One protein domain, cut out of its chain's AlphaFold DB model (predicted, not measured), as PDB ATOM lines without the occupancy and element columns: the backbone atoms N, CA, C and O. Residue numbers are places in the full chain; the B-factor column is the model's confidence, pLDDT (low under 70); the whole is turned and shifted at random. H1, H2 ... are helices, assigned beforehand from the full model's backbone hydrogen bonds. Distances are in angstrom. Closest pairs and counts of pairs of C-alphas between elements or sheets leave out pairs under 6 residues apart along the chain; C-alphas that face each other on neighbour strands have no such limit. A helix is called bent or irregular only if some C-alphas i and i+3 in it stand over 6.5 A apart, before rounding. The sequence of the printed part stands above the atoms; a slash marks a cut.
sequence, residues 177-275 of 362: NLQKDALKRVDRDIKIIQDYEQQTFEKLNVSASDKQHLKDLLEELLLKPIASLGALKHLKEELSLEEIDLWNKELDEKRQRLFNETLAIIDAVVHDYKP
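This is residues 177 to 275 of the 362 residues of an uncharacterized protein of Criblamydia sequanensis CRIB-18 (UniProt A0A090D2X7). Look for a long, slender bundle of three helices running up and down: H1 and H3 lie side by side and run the same way, while the kinked H2 runs back against both. H2 covers only part of the rod's length, and the link of residues 231 to 240 completes the way back to the end where H3 begins. The printed part has 99 residues with three named helices, in the order H1, H2, H3, and no named strand; its class is all helix. The whole is loose, with a radius of gyration of the C-alphas of 16.5 A, and spans 55 by 19 by 16 A.

Find C-alpha 177 at (185.564, 167.702, 202.867); from there H1 runs through residues 177 to 203, 38.6 A long. Next comes H2, residues 208 to 230, 30.6 A long. It has a kink of 42 degrees near residue 224 and is only just irregular, with C-alphas 221 and 224 6.8 A apart. H3, residues 241 to 272, runs 46.5 A to C-alpha 272 at (181.813, 183.583, 163.132).

H1 and H2 form a helical hairpin and touch, closest at the C-alphas of Val 186 and Leu 229, 6.6 A apart; their shallow tilt is 13 degrees, opposite ways. H2 and H3, also a helical hairpin, touch at the C-alphas of Pro 225 and Thr 262, their closest, 5.9 A apart. Their shallow tilt is 17 degrees, opposite ways, and H3 touches H2 with residues 255 to 270 alone. H1 touches H3, closest at the C-alphas of Ala 182 and Asn 248, 6.5 A apart, at a shallow tilt of 7 degrees, the same way. In H3 every O i to N i+4 pair is within hydrogen-bond range; in H1 22 of 23 are, in H2 17 of 19.

The C-alphas farthest apart are those of Ser 207 and Ser 240, 54.8 A. The printed part has no cut; the link H1 to H2 is tight, H2 to H3 short. Look for pLDDT under 70 at residues 201 to 205 and 271 to 275.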
ATOM      1  N   ASN A 177     186.330 166.494 203.151       85.62
ATOM      2  CA  ASN A 177     185.564 167.702 202.867       85.62
ATOM      3  C   ASN A 177     186.323 168.641 201.917       85.62
ATOM      4  O   ASN A 177     185.765 169.040 200.896       85.62
ATOM      5  N   LEU A 178     187.600 168.920 202.196       85.12
ATOM      6  CA  LEU A 178     188.441 169.767 201.347       85.12
ATOM      7  C   LEU A 178     188.500 169.255 199.907       85.12
ATOM      8  O   LEU A 178     188.372 170.041 198.966       85.12
ATOM      9  N   GLN A 179     188.647 167.940 199.728       86.81
ATOM     10  CA  GLN A 179     188.627 167.346 198.398       86.81
ATOM     11  C   GLN A 179     187.250 167.480 197.741       86.81
ATOM     12  O   GLN A 179     187.158 167.939 196.606       86.81
ATOM     13  N   LYS A 180     186.159 167.155 198.448       87.25
ATOM     14  CA  LYS A 180     184.794 167.298 197.911       87.25
ATOM     15  C   LYS A 180     184.486 168.731 197.487       87.25
ATOM     16  O   LYS A 180     183.914 168.935 196.418       87.25
ATOM     17  N   ASP A 181     184.857 169.720 198.288       84.00
ATOM     18  CA  ASP A 181     184.622 171.127 197.972       84.00
ATOM     19  C   ASP A 181     185.448 171.601 196.775       84.00
ATOM     20  O   ASP A 181     184.947 172.371 195.949       84.00
ATOM     21  N   ALA A 182     186.668 171.082 196.617       84.19
ATOM     22  CA  ALA A 182     187.460 171.302 195.419       84.19
ATOM     23  C   ALA A 182     186.779 170.725 194.168       84.19
ATOM     24  O   ALA A 182     186.629 171.432 193.173       84.19
ATOM     25  N   LEU A 183     186.258 169.498 194.241       86.75
ATOM     26  CA  LEU A 183     185.561 168.850 193.123       86.75
ATOM     27  C   LEU A 183     184.225 169.536 192.783       86.75
ATOM     28  O   LEU A 183     183.894 169.682 191.608       86.75
ATOM     29  N   LYS A 184     183.493 170.065 193.776       86.81
ATOM     30  CA  LYS A 184     182.284 170.883 193.543       86.81
ATOM     31  C   LYS A 184     182.559 172.156 192.735       86.81
ATOM     32  O   LYS A 184     181.616 172.755 192.216       86.81
ATOM     33  N   ARG A 185     183.804 172.648 192.681       82.69
ATOM     34  CA  ARG A 185     184.157 173.796 191.824       82.69
ATOM     35  C   ARG A 185     184.152 173.404 190.350       82.69
ATOM     36  O   ARG A 185     183.619 174.156 189.549       82.69
ATOM     37  N   VAL A 186     184.616 172.200 190.025       85.25
ATOM     38  CA  VAL A 186     184.544 171.649 188.662       85.25
ATOM     39  C   VAL A 186     183.088 171.526 188.197       85.25
ATOM     40  O   VAL A 186     182.756 171.935 187.089       85.25
ATOM     41  N   ASP A 187     182.193 171.044 189.065       84.38
ATOM     42  CA  ASP A 187     180.756 170.962 188.751       84.38
ATOM     43  C   ASP A 187     180.121 172.334 188.505       84.38
ATOM     44  O   ASP A 187     179.282 172.493 187.616       84.38
ATOM     45  N   ARG A 188     180.529 173.341 189.286       82.44
ATOM     46  CA  ARG A 188     180.079 174.720 189.086       82.44
ATOM     47  C   ARG A 188     180.540 175.275 187.748       82.44
ATOM     48  O   ARG A 188     179.739 175.915 187.079       82.44
ATOM     49  N   ASP A 189     181.775 175.011 187.351       76.38
ATOM     50  CA  ASP A 189     182.317 175.494 186.083       76.38
ATOM     51  C   ASP A 189     181.595 174.897 184.880       76.38
ATOM     52  O   ASP A 189     181.205 175.635 183.981       76.38
ATOM     53  N   ILE A 190     181.352 173.581 184.891       84.06
ATOM     54  CA  ILE A 190     180.578 172.909 183.837       84.06
ATOM     55  C   ILE A 190     179.187 173.537 183.731       84.06
ATOM     56  O   ILE A 190     178.734 173.849 182.632       84.06
ATOM     57  N   LYS A 191     178.531 173.783 184.871       82.12
ATOM     58  CA  LYS A 191     177.225 174.441 184.887       82.12
ATOM     59  C   LYS A 191     177.286 175.867 184.329       82.12
ATOM     60  O   LYS A 191     176.423 176.240 183.548       82.12
ATOM     61  N   ILE A 192     178.297 176.654 184.700       75.75
ATOM     62  CA  ILE A 192     178.475 178.021 184.189       75.75
ATOM     63  C   ILE A 192     178.679 178.011 182.672       75.75
ATOM     64  O   ILE A 192     178.101 178.851 181.991       75.75
ATOM     65  N   ILE A 193     179.457 177.066 182.140       77.06
ATOM     66  CA  ILE A 193     179.652 176.906 180.692       77.06
ATOM     67  C   ILE A 193     178.316 176.615 180.002       77.06
ATOM     68  O   ILE A 193     177.988 177.283 179.028       77.06
ATOM     69  N   GLN A 194     177.528 175.674 180.528       82.75
ATOM     70  CA  GLN A 194     176.211 175.327 179.975       82.75
ATOM     71  C   GLN A 194     175.235 176.512 180.023       82.75
ATOM     72  O   GLN A 194     174.551 176.803 179.044       82.75
ATOM     73  N   ASP A 195     175.200 177.230 181.149       75.00
ATOM     74  CA  ASP A 195     174.369 178.424 181.312       75.00
ATOM     75  C   ASP A 195     174.819 179.543 180.345       75.00
ATOM     76  O   ASP A 195     173.981 180.250 179.778       75.00
ATOM     77  N   TYR A 196     176.131 179.708 180.136       76.69
ATOM     78  CA  TYR A 196     176.701 180.698 179.215       76.69
ATOM     79  C   TYR A 196     176.392 180.369 177.755       76.69
ATOM     80  O   TYR A 196     175.955 181.250 177.012       76.69
ATOM     81  N   GLU A 197     176.559 179.109 177.358       78.00
ATOM     82  CA  GLU A 197     176.181 178.603 176.042       78.00
ATOM     83  C   GLU A 197     174.707 178.928 175.763       78.00
ATOM     84  O   GLU A 197     174.399 179.668 174.825       78.00
ATOM     85  N   GLN A 198     173.800 178.478 176.638       79.38
ATOM     86  CA  GLN A 198     172.363 178.696 176.481       79.38
ATOM     87  C   GLN A 198     172.014 180.186 176.351       79.38
ATOM     88  O   GLN A 198     171.292 180.582 175.432       79.38
ATOM     89  N   GLN A 199     172.543 181.033 177.238       72.62
ATOM     90  CA  GLN A 199     172.271 182.471 177.193       72.62
ATOM     91  C   GLN A 199     172.801 183.132 175.921       72.62
ATOM     92  O   GLN A 199     172.180 184.069 175.410       72.62
ATOM     93  N   THR A 200     173.947 182.682 175.416       71.12
ATOM     94  CA  THR A 200     174.545 183.236 174.201       71.12
ATOM     95  C   THR A 200     173.682 182.911 172.981       71.12
ATOM     96  O   THR A 200     173.393 183.796 172.173       71.12
ATOM     97  N   PHE A 201     173.139 181.694 172.914       68.75
ATOM     98  CA  PHE A 201     172.191 181.266 171.880       68.75
ATOM     99  C   PHE A 201     170.842 181.983 171.910       68.75
ATOM    100  O   PHE A 201     170.287 182.350 170.864       68.75
ATOM    101  N   GLU A 202     170.290 182.184 173.105       69.94
ATOM    102  CA  GLU A 202     169.040 182.924 173.275       69.94
ATOM    103  C   GLU A 202     169.181 184.354 172.732       69.94
ATOM    104  O   GLU A 202     168.269 184.857 172.074       69.94
ATOM    105  N   LYS A 203     170.354 184.970 172.924       67.75
ATOM    106  CA  LYS A 203     170.652 186.359 172.539       67.75
ATOM    107  C   LYS A 203     171.116 186.541 171.089       67.75
ATOM    108  O   LYS A 203     171.068 187.666 170.597       67.75
ATOM    109  N   LEU A 204     171.564 185.485 170.411       67.12
ATOM    110  CA  LEU A 204     171.962 185.526 168.999       67.12
ATOM    111  C   LEU A 204     170.757 185.866 168.107       67.12
ATOM    112  O   LEU A 204     169.740 185.172 168.138       67.12
ATOM    113  N   ASN A 205     170.860 186.917 167.292       66.69
ATOM    114  CA  ASN A 205     169.809 187.320 166.351       66.69
ATOM    115  C   ASN A 205     170.036 186.676 164.971       66.69
ATOM    116  O   ASN A 205     170.369 187.348 164.001       66.69
ATOM    117  N   VAL A 206     169.918 185.349 164.915       70.06
ATOM    118  CA  VAL A 206     170.094 184.536 163.697       70.06
ATOM    119  C   VAL A 206     168.862 183.666 163.455       70.06
ATOM    120  O   VAL A 206     168.035 183.487 164.359       70.06
ATOM    121  N   SER A 207     168.702 183.154 162.231       75.44
ATOM    122  CA  SER A 207     167.523 182.362 161.865       75.44
ATOM    123  C   SER A 207     167.402 181.105 162.735       75.44
ATOM    124  O   SER A 207     168.394 180.594 163.252       75.44
ATOM    125  N   ALA A 208     166.191 180.563 162.893       77.25
ATOM    126  CA  ALA A 208     165.992 179.343 163.681       77.25
ATOM    127  C   ALA A 208     166.803 178.146 163.140       77.25
ATOM    128  O   ALA A 208     167.259 177.315 163.921       77.25
ATOM    129  N   SER A 209     167.016 178.091 161.820       78.88
ATOM    130  CA  SER A 209     167.854 177.076 161.175       78.88
ATOM    131  C   SER A 209     169.330 177.250 161.540       78.88
ATOM    132  O   SER A 209     169.989 176.276 161.889       78.88
ATOM    133  N   ASP A 210     169.833 178.486 161.518       74.06
ATOM    134  CA  ASP A 210     171.229 178.782 161.863       74.06
ATOM    135  C   ASP A 210     171.486 178.590 163.359       74.06
ATOM    136  O   ASP A 210     172.528 178.064 163.733       74.06
ATOM    137  N   LYS A 211     170.513 178.928 164.220       76.12
ATOM    138  CA  LYS A 211     170.577 178.634 165.660       76.12
ATOM    139  C   LYS A 211     170.710 177.141 165.926       76.12
ATOM    140  O   LYS A 211     171.518 176.759 166.765       76.12
ATOM    141  N   GLN A 212     169.920 176.312 165.241       80.38
ATOM    142  CA  GLN A 212     169.992 174.863 165.418       80.38
ATOM    143  C   GLN A 212     171.332 174.315 164.918       80.38
ATOM    144  O   GLN A 212     171.970 173.549 165.627       80.38
ATOM    145  N   HIS A 213     171.800 174.767 163.752       81.62
ATOM    146  CA  HIS A 213     173.088 174.342 163.212       81.62
ATOM    147  C   HIS A 213     174.271 174.736 164.112       81.62
ATOM    148  O   HIS A 213     175.149 173.920 164.375       81.62
ATOM    149  N   LEU A 214     174.268 175.969 164.624       79.06
ATOM    150  CA  LEU A 214     175.243 176.450 165.601       79.06
ATOM    151  C   LEU A 214     175.217 175.629 166.890       79.06
ATOM    152  O   LEU A 214     176.270 175.348 167.456       79.06
ATOM    153  N   LYS A 215     174.021 175.263 167.360       82.56
ATOM    154  CA  LYS A 215     173.849 174.442 168.557       82.56
ATOM    155  C   LYS A 215     174.455 173.059 168.361       82.56
ATOM    156  O   LYS A 215     175.241 172.633 169.195       82.56
ATOM    157  N   ASP A 216     174.160 172.411 167.239       84.94
ATOM    158  CA  ASP A 216     174.721 171.099 166.915       84.94
ATOM    159  C   ASP A 216     176.262 171.166 166.798       84.94
ATOM    160  O   ASP A 216     176.969 170.292 167.300       84.94
ATOM    161  N   LEU A 217     176.795 172.242 166.200       83.88
ATOM    162  CA  LEU A 217     178.238 172.482 166.085       83.88
ATOM    163  C   LEU A 217     178.903 172.710 167.452       83.88
ATOM    164  O   LEU A 217     179.978 172.169 167.713       83.88
ATOM    165  N   LEU A 218     178.287 173.505 168.333       82.06
ATOM    166  CA  LEU A 218     178.816 173.739 169.676       82.06
ATOM    167  C   LEU A 218     178.718 172.491 170.552       82.06
ATOM    168  O   LEU A 218     179.691 172.177 171.231       82.06
ATOM    169  N   GLU A 219     177.630 171.724 170.480       85.56
ATOM    170  CA  GLU A 219     177.531 170.434 171.173       85.56
ATOM    171  C   GLU A 219     178.685 169.494 170.774       85.56
ATOM    172  O   GLU A 219     179.295 168.863 171.642       85.56
ATOM    173  N   GLU A 220     179.055 169.451 169.488       87.81
ATOM    174  CA  GLU A 220     180.199 168.667 169.004       87.81
ATOM    175  C   GLU A 220     181.544 169.208 169.522       87.81
ATOM    176  O   GLU A 220     182.367 168.453 170.053       87.81
ATOM    177  N   LEU A 221     181.773 170.520 169.408       84.69
ATOM    178  CA  LEU A 221     183.042 171.152 169.782       84.69
ATOM    179  C   LEU A 221     183.274 171.179 171.302       84.69
ATOM    180  O   LEU A 221     184.419 171.072 171.751       84.69
ATOM    181  N   LEU A 222     182.209 171.282 172.099       86.62
ATOM    182  CA  LEU A 222     182.264 171.329 173.561       86.62
ATOM    183  C   LEU A 222     182.313 169.938 174.204       86.62
ATOM    184  O   LEU A 222     182.719 169.823 175.365       86.62
ATOM    185  N   LEU A 223     182.003 168.870 173.459       86.44
ATOM    186  CA  LEU A 223     181.985 167.497 173.967       86.44
ATOM    187  C   LEU A 223     183.306 167.108 174.652       86.44
ATOM    188  O   LEU A 223     183.321 166.598 175.775       86.44
ATOM    189  N   LYS A 224     184.440 167.377 173.994       87.81
ATOM    190  CA  LYS A 224     185.775 167.022 174.503       87.81
ATOM    191  C   LYS A 224     186.256 167.941 175.643       87.81
ATOM    192  O   LYS A 224     186.763 167.399 176.632       87.81
ATOM    193  N   PRO A 225     186.124 169.279 175.569       85.06
ATOM    194  CA  PRO A 225     186.441 170.172 176.688       85.06
ATOM    195  C   PRO A 225     185.620 169.890 177.956       85.06
ATOM    196  O   PRO A 225     186.199 169.756 179.036       85.06
ATOM    197  N   ILE A 226     184.301 169.690 177.834       86.56
ATOM    198  CA  ILE A 226     183.428 169.366 178.975       86.56
ATOM    199  C   ILE A 226     183.803 168.007 179.576       86.56
ATOM    200  O   ILE A 226     183.918 167.882 180.796       86.56
ATOM    201  N   ALA A 227     184.069 166.994 178.743       88.25
ATOM    202  CA  ALA A 227     184.542 165.697 179.226       88.25
ATOM    203  C   ALA A 227     185.901 165.807 179.943       88.25
ATOM    204  O   ALA A 227     186.116 165.146 180.957       88.25
ATOM    205  N   SER A 228     186.795 166.676 179.461       88.25
ATOM    206  CA  SER A 228     188.100 166.933 180.087       88.25
ATOM    207  C   SER A 228     187.966 167.616 181.450       88.25
ATOM    208  O   SER A 228     188.674 167.237 182.380       88.25
ATOM    209  N   LEU A 229     187.031 168.564 181.603       85.69
ATOM    210  CA  LEU A 229     186.664 169.128 182.908       85.69
ATOM    211  C   LEU A 229     186.087 168.046 183.827       85.69
ATOM    212  O   LEU A 229     186.529 167.907 184.964       85.69
ATOM    213  N   GLY A 230     185.160 167.226 183.327       87.25
ATOM    214  CA  GLY A 230     184.575 166.116 184.083       87.25
ATOM    215  C   GLY A 230     185.610 165.093 184.563       87.25
ATOM    216  O   GLY A 230     185.516 164.606 185.687       87.25
ATOM    217  N   ALA A 231     186.645 164.824 183.764       88.38
ATOM    218  CA  ALA A 231     187.746 163.929 184.119       88.38
ATOM    219  C   ALA A 231     188.638 164.466 185.254       88.38
ATOM    220  O   ALA A 231     189.422 163.716 185.828       88.38
ATOM    221  N   LEU A 232     188.524 165.742 185.632       86.25
ATOM    222  CA  LEU A 232     189.196 166.258 186.826       86.25
ATOM    223  C   LEU A 232     188.522 165.799 188.129       86.25
ATOM    224  O   LEU A 232     189.100 165.968 189.203       86.25
ATOM    225  N   LYS A 233     187.321 165.204 188.061       83.00
ATOM    226  CA  LYS A 233     186.501 164.839 189.227       83.00
ATOM    227  C   LYS A 233     186.948 163.563 189.960       83.00
ATOM    228  O   LYS A 233     186.114 162.800 190.448       83.00
ATOM    229  N   HIS A 234     188.248 163.311 190.059       80.00
ATOM    230  CA  HIS A 234     188.771 162.132 190.745       80.00
ATOM    231  C   HIS A 234     189.270 162.485 192.146       80.00
ATOM    232  O   HIS A 234     190.174 163.306 192.308       80.00
ATOM    233  N   LEU A 235     188.672 161.842 193.154       73.38
ATOM    234  CA  LEU A 235     189.192 161.849 194.520       73.38
ATOM    235  C   LEU A 235     190.564 161.172 194.531       73.38
ATOM    236  O   LEU A 235     190.747 160.126 193.907       73.38
ATOM    237  N   LYS A 236     191.520 161.772 195.239       76.62
ATOM    238  CA  LYS A 236     192.823 161.155 195.489       76.62
ATOM    239  C   LYS A 236     192.819 160.541 196.881       76.62
ATOM    240  O   LYS A 236     192.570 161.236 197.867       76.62
ATOM    241  N   GLU A 237     193.112 159.250 196.952       75.50
ATOM    242  CA  GLU A 237     193.226 158.536 198.221       75.50
ATOM    243  C   GLU A 237     194.491 158.980 198.980       75.50
ATOM    244  O   GLU A 237     195.510 159.311 198.377       75.50
ATOM    245  N   GLU A 238     194.391 159.017 200.312       70.31
ATOM    246  CA  GLU A 238     195.524 159.122 201.250       70.31
ATOM    247  C   GLU A 238     196.412 160.382 201.180       70.31
ATOM    248  O   GLU A 238     197.569 160.351 201.587       70.31
ATOM    249  N   LEU A 239     195.882 161.539 200.771       81.88
ATOM    250  CA  LEU A 239     196.649 162.792 200.840       81.88
ATOM    251  C   LEU A 239     196.795 163.325 202.283       81.88
ATOM    252  O   LEU A 239     195.856 163.321 203.091       81.88
ATOM    253  N   SER A 240     197.971 163.848 202.618       83.44
ATOM    254  CA  SER A 240     198.177 164.739 203.768       83.44
ATOM    255  C   SER A 240     197.527 166.112 203.531       83.44
ATOM    256  O   SER A 240     197.159 166.459 202.412       83.44
ATOM    257  N   LEU A 241     197.356 166.922 204.585       80.31
ATOM    258  CA  LEU A 241     196.753 168.258 204.443       80.31
ATOM    259  C   LEU A 241     197.590 169.190 203.548       80.31
ATOM    260  O   LEU A 241     197.023 169.984 202.800       80.31
ATOM    261  N   GLU A 242     198.917 169.072 203.596       82.38
ATOM    262  CA  GLU A 242     199.837 169.847 202.751       82.38
ATOM    263  C   GLU A 242     199.725 169.426 201.280       82.38
ATOM    264  O   GLU A 242     199.652 170.269 200.385       82.38
ATOM    265  N   GLU A 243     199.620 168.121 201.026       85.75
ATOM    266  CA  GLU A 243     199.418 167.588 199.679       85.75
ATOM    267  C   GLU A 243     198.036 167.936 199.115       85.75
ATOM    268  O   GLU A 243     197.911 168.129 197.907       85.75
ATOM    269  N   ILE A 244     197.005 168.064 199.961       85.88
ATOM    270  CA  ILE A 244     195.681 168.547 199.540       85.88
ATOM    271  C   ILE A 244     195.753 170.000 199.072       85.88
ATOM    272  O   ILE A 244     195.135 170.324 198.062       85.88
ATOM    273  N   ASP A 245     196.496 170.874 199.757       82.50
ATOM    274  CA  ASP A 245     196.652 172.271 199.322       82.50
ATOM    275  C   ASP A 245     197.371 172.362 197.968       82.50
ATOM    276  O   ASP A 245     196.915 173.065 197.063       82.50
ATOM    277  N   LEU A 246     198.454 171.597 197.793       85.88
ATOM    278  CA  LEU A 246     199.172 171.538 196.519       85.88
ATOM    279  C   LEU A 246     198.288 170.973 195.399       85.88
ATOM    280  O   LEU A 246     198.182 171.571 194.328       85.88
ATOM    281  N   TRP A 247     197.601 169.861 195.660       89.38
ATOM    282  CA  TRP A 247     196.677 169.254 194.707       89.38
ATOM    283  C   TRP A 247     195.525 170.196 194.343       89.38
ATOM    284  O   TRP A 247     195.167 170.282 193.171       89.38
ATOM    285  N   ASN A 248     194.982 170.944 195.307       86.06
ATOM    286  CA  ASN A 248     193.949 171.946 195.059       86.06
ATOM    287  C   ASN A 248     194.438 173.051 194.120       86.06
ATOM    288  O   ASN A 248     193.690 173.450 193.232       86.06
ATOM    289  N   LYS A 249     195.682 173.520 194.278       84.69
ATOM    290  CA  LYS A 249     196.285 174.516 193.377       84.69
ATOM    291  C   LYS A 249     196.460 173.965 191.965       84.69
ATOM    292  O   LYS A 249     196.033 174.606 191.009       84.69
ATOM    293  N   GLU A 250     197.011 172.760 191.828       87.94
ATOM    294  CA  GLU A 250     197.157 172.103 190.522       87.94
ATOM    295  C   GLU A 250     195.804 171.861 189.840       87.94
ATOM    296  O   GLU A 250     195.668 172.021 188.623       87.94
ATOM    297  N   LEU A 251     194.798 171.454 190.619       87.81
ATOM    298  CA  LEU A 251     193.431 171.280 190.146       87.81
ATOM    299  C   LEU A 251     192.858 172.617 189.676       87.81
ATOM    300  O   LEU A 251     192.311 172.669 188.579       87.81
ATOM    301  N   ASP A 252     193.010 173.687 190.459       83.88
ATOM    302  CA  ASP A 252     192.508 175.021 190.124       83.88
ATOM    303  C   ASP A 252     193.159 175.590 188.855       83.88
ATOM    304  O   ASP A 252     192.458 176.171 188.027       83.88
ATOM    305  N   GLU A 253     194.459 175.378 188.643       84.69
ATOM    306  CA  GLU A 253     195.150 175.792 187.414       84.69
ATOM    307  C   GLU A 253     194.627 175.053 186.174       84.69
ATOM    308  O   GLU A 253     194.333 175.674 185.148       84.69
ATOM    309  N   LYS A 254     194.485 173.723 186.263       85.88
ATOM    310  CA  LYS A 254     193.946 172.900 185.166       85.88
ATOM    311  C   LYS A 254     192.491 173.249 184.877       85.88
ATOM    312  O   LYS A 254     192.124 173.417 183.716       85.88
ATOM    313  N   ARG A 255     191.693 173.394 185.936       89.25
ATOM    314  CA  ARG A 255     190.290 173.811 185.903       89.25
ATOM    315  C   ARG A 255     190.146 175.149 185.187       89.25
ATOM    316  O   ARG A 255     189.410 175.227 184.214       89.25
ATOM    317  N   GLN A 256     190.885 176.174 185.614       82.12
ATOM    318  CA  GLN A 256     190.783 177.514 185.037       82.12
ATOM    319  C   GLN A 256     191.201 177.541 183.565       82.12
ATOM    320  O   GLN A 256     190.557 178.209 182.759       82.12
ATOM    321  N   ARG A 257     192.258 176.802 183.204       80.56
ATOM    322  CA  ARG A 257     192.696 176.684 181.812       80.56
ATOM    323  C   ARG A 257     191.602 176.076 180.937       80.56
ATOM    324  O   ARG A 257     191.204 176.706 179.966       80.56
ATOM    325  N   LEU A 258     191.090 174.903 181.314       78.88
ATOM    326  CA  LEU A 258     190.047 174.209 180.555       78.88
ATOM    327  C   LEU A 258     188.744 175.015 180.506       78.88
ATOM    328  O   LEU A 258     188.097 175.063 179.466       78.88
ATOM    329  N   PHE A 259     188.375 175.680 181.601       78.50
ATOM    330  CA  PHE A 259     187.215 176.568 181.647       78.50
ATOM    331  C   PHE A 259     187.344 177.711 180.632       78.50
ATOM    332  O   PHE A 259     186.459 177.895 179.801       78.50
ATOM    333  N   ASN A 260     188.476 178.421 180.638       73.50
ATOM    334  CA  ASN A 260     188.729 179.521 179.707       73.50
ATOM    335  C   ASN A 260     188.800 179.045 178.247       73.50
ATOM    336  O   ASN A 260     188.245 179.696 177.369       73.50
ATOM    337  N   GLU A 261     189.459 177.911 177.986       78.25
ATOM    338  CA  GLU A 261     189.508 177.296 176.651       78.25
ATOM    339  C   GLU A 261     188.101 176.950 176.148       78.25
ATOM    340  O   GLU A 261     187.785 177.191 174.986       78.25
ATOM    341  N   THR A 262     187.235 176.442 177.030       75.81
ATOM    342  CA  THR A 262     185.856 176.079 176.679       75.81
ATOM    343  C   THR A 262     185.014 177.313 176.351       75.81
ATOM    344  O   THR A 262     184.300 177.313 175.351       75.81
ATOM    345  N   LEU A 263     185.131 178.390 177.136       78.38
ATOM    346  CA  LEU A 263     184.446 179.653 176.839       78.38
ATOM    347  C   LEU A 263     184.934 180.279 175.527       78.38
ATOM    348  O   LEU A 263     184.119 180.728 174.728       78.38
ATOM    349  N   ALA A 264     186.243 180.239 175.258       72.88
ATOM    350  CA  ALA A 264     186.811 180.778 174.025       72.88
ATOM    351  C   ALA A 264     186.287 180.069 172.763       72.88
ATOM    352  O   ALA A 264     186.146 180.706 171.721       72.88
ATOM    353  N   ILE A 265     185.975 178.769 172.848       76.56
ATOM    354  CA  ILE A 265     185.330 178.024 171.754       76.56
ATOM    355  C   ILE A 265     183.921 178.567 171.495       76.56
ATOM    356  O   ILE A 265     183.576 178.816 170.342       76.56
ATOM    357  N   ILE A 266     183.132 178.785 172.554       74.44
ATOM    358  CA  ILE A 266     181.790 179.380 172.446       74.44
ATOM    359  C   ILE A 266     181.888 180.752 171.779       74.44
ATOM    360  O   ILE A 266     181.202 181.005 170.791       74.44
ATOM    361  N   ASP A 267     182.781 181.609 172.271       73.88
ATOM    362  CA  ASP A 267     182.946 182.967 171.756       73.88
ATOM    363  C   ASP A 267     183.376 182.984 170.284       73.88
ATOM    364  O   ASP A 267     182.836 183.770 169.505       73.88
ATOM    365  N   ALA A 268     184.304 182.108 169.883       76.81
ATOM    366  CA  ALA A 268     184.771 182.010 168.501       76.81
ATOM    367  C   ALA A 268     183.644 181.592 167.546       76.81
ATOM    368  O   ALA A 268     183.400 182.262 166.546       76.81
ATOM    369  N   VAL A 269     182.900 180.538 167.891       75.62
ATOM    370  CA  VAL A 269     181.795 180.042 167.055       75.62
ATOM    371  C   VAL A 269     180.675 181.078 166.947       75.62
ATOM    372  O   VAL A 269     180.103 181.283 165.881       75.62
ATOM    373  N   VAL A 270     180.370 181.775 168.040       71.62
ATOM    374  CA  VAL A 270     179.361 182.841 168.052       71.62
ATOM    375  C   VAL A 270     179.817 184.034 167.216       71.62
ATOM    376  O   VAL A 270     178.998 184.632 166.517       71.62
ATOM    377  N   HIS A 271     181.104 184.388 167.274       69.69
ATOM    378  CA  HIS A 271     181.680 185.475 166.486       69.69
ATOM    379  C   HIS A 271     181.571 185.212 164.981       69.69
ATOM    380  O   HIS A 271     181.141 186.103 164.252       69.69
ATOM    381  N   ASP A 272     181.855 183.983 164.544       67.31
ATOM    382  CA  ASP A 272     181.813 183.583 163.132       67.31
ATOM    383  C   ASP A 272     180.403 183.667 162.511       67.31
ATOM    384  O   ASP A 272     180.262 183.770 161.294       67.31
ATOM    385  N   TYR A 273     179.352 183.664 163.339       62.12
ATOM    386  CA  TYR A 273     177.952 183.731 162.905       62.12
ATOM    387  C   TYR A 273     177.261 185.060 163.240       62.12
ATOM    388  O   TYR A 273     176.053 185.203 163.021       62.12
ATOM    389  N   LYS A 274     177.996 186.062 163.739       54.84
ATOM    390  CA  LYS A 274     177.467 187.427 163.821       54.84
ATOM    391  C   LYS A 274     177.380 188.015 162.401       54.84
ATOM    392  O   LYS A 274     178.401 188.087 161.722       54.84
ATOM    393  N   PRO A 275     176.206 188.484 161.935       47.53
ATOM    394  CA  PRO A 275     176.133 189.250 160.693       47.53
ATOM    395  C   PRO A 275     177.005 190.511 160.807       47.53
ATOM    396  O   PRO A 275     177.013 191.141 161.862       47.53
TER     397      PRO A 275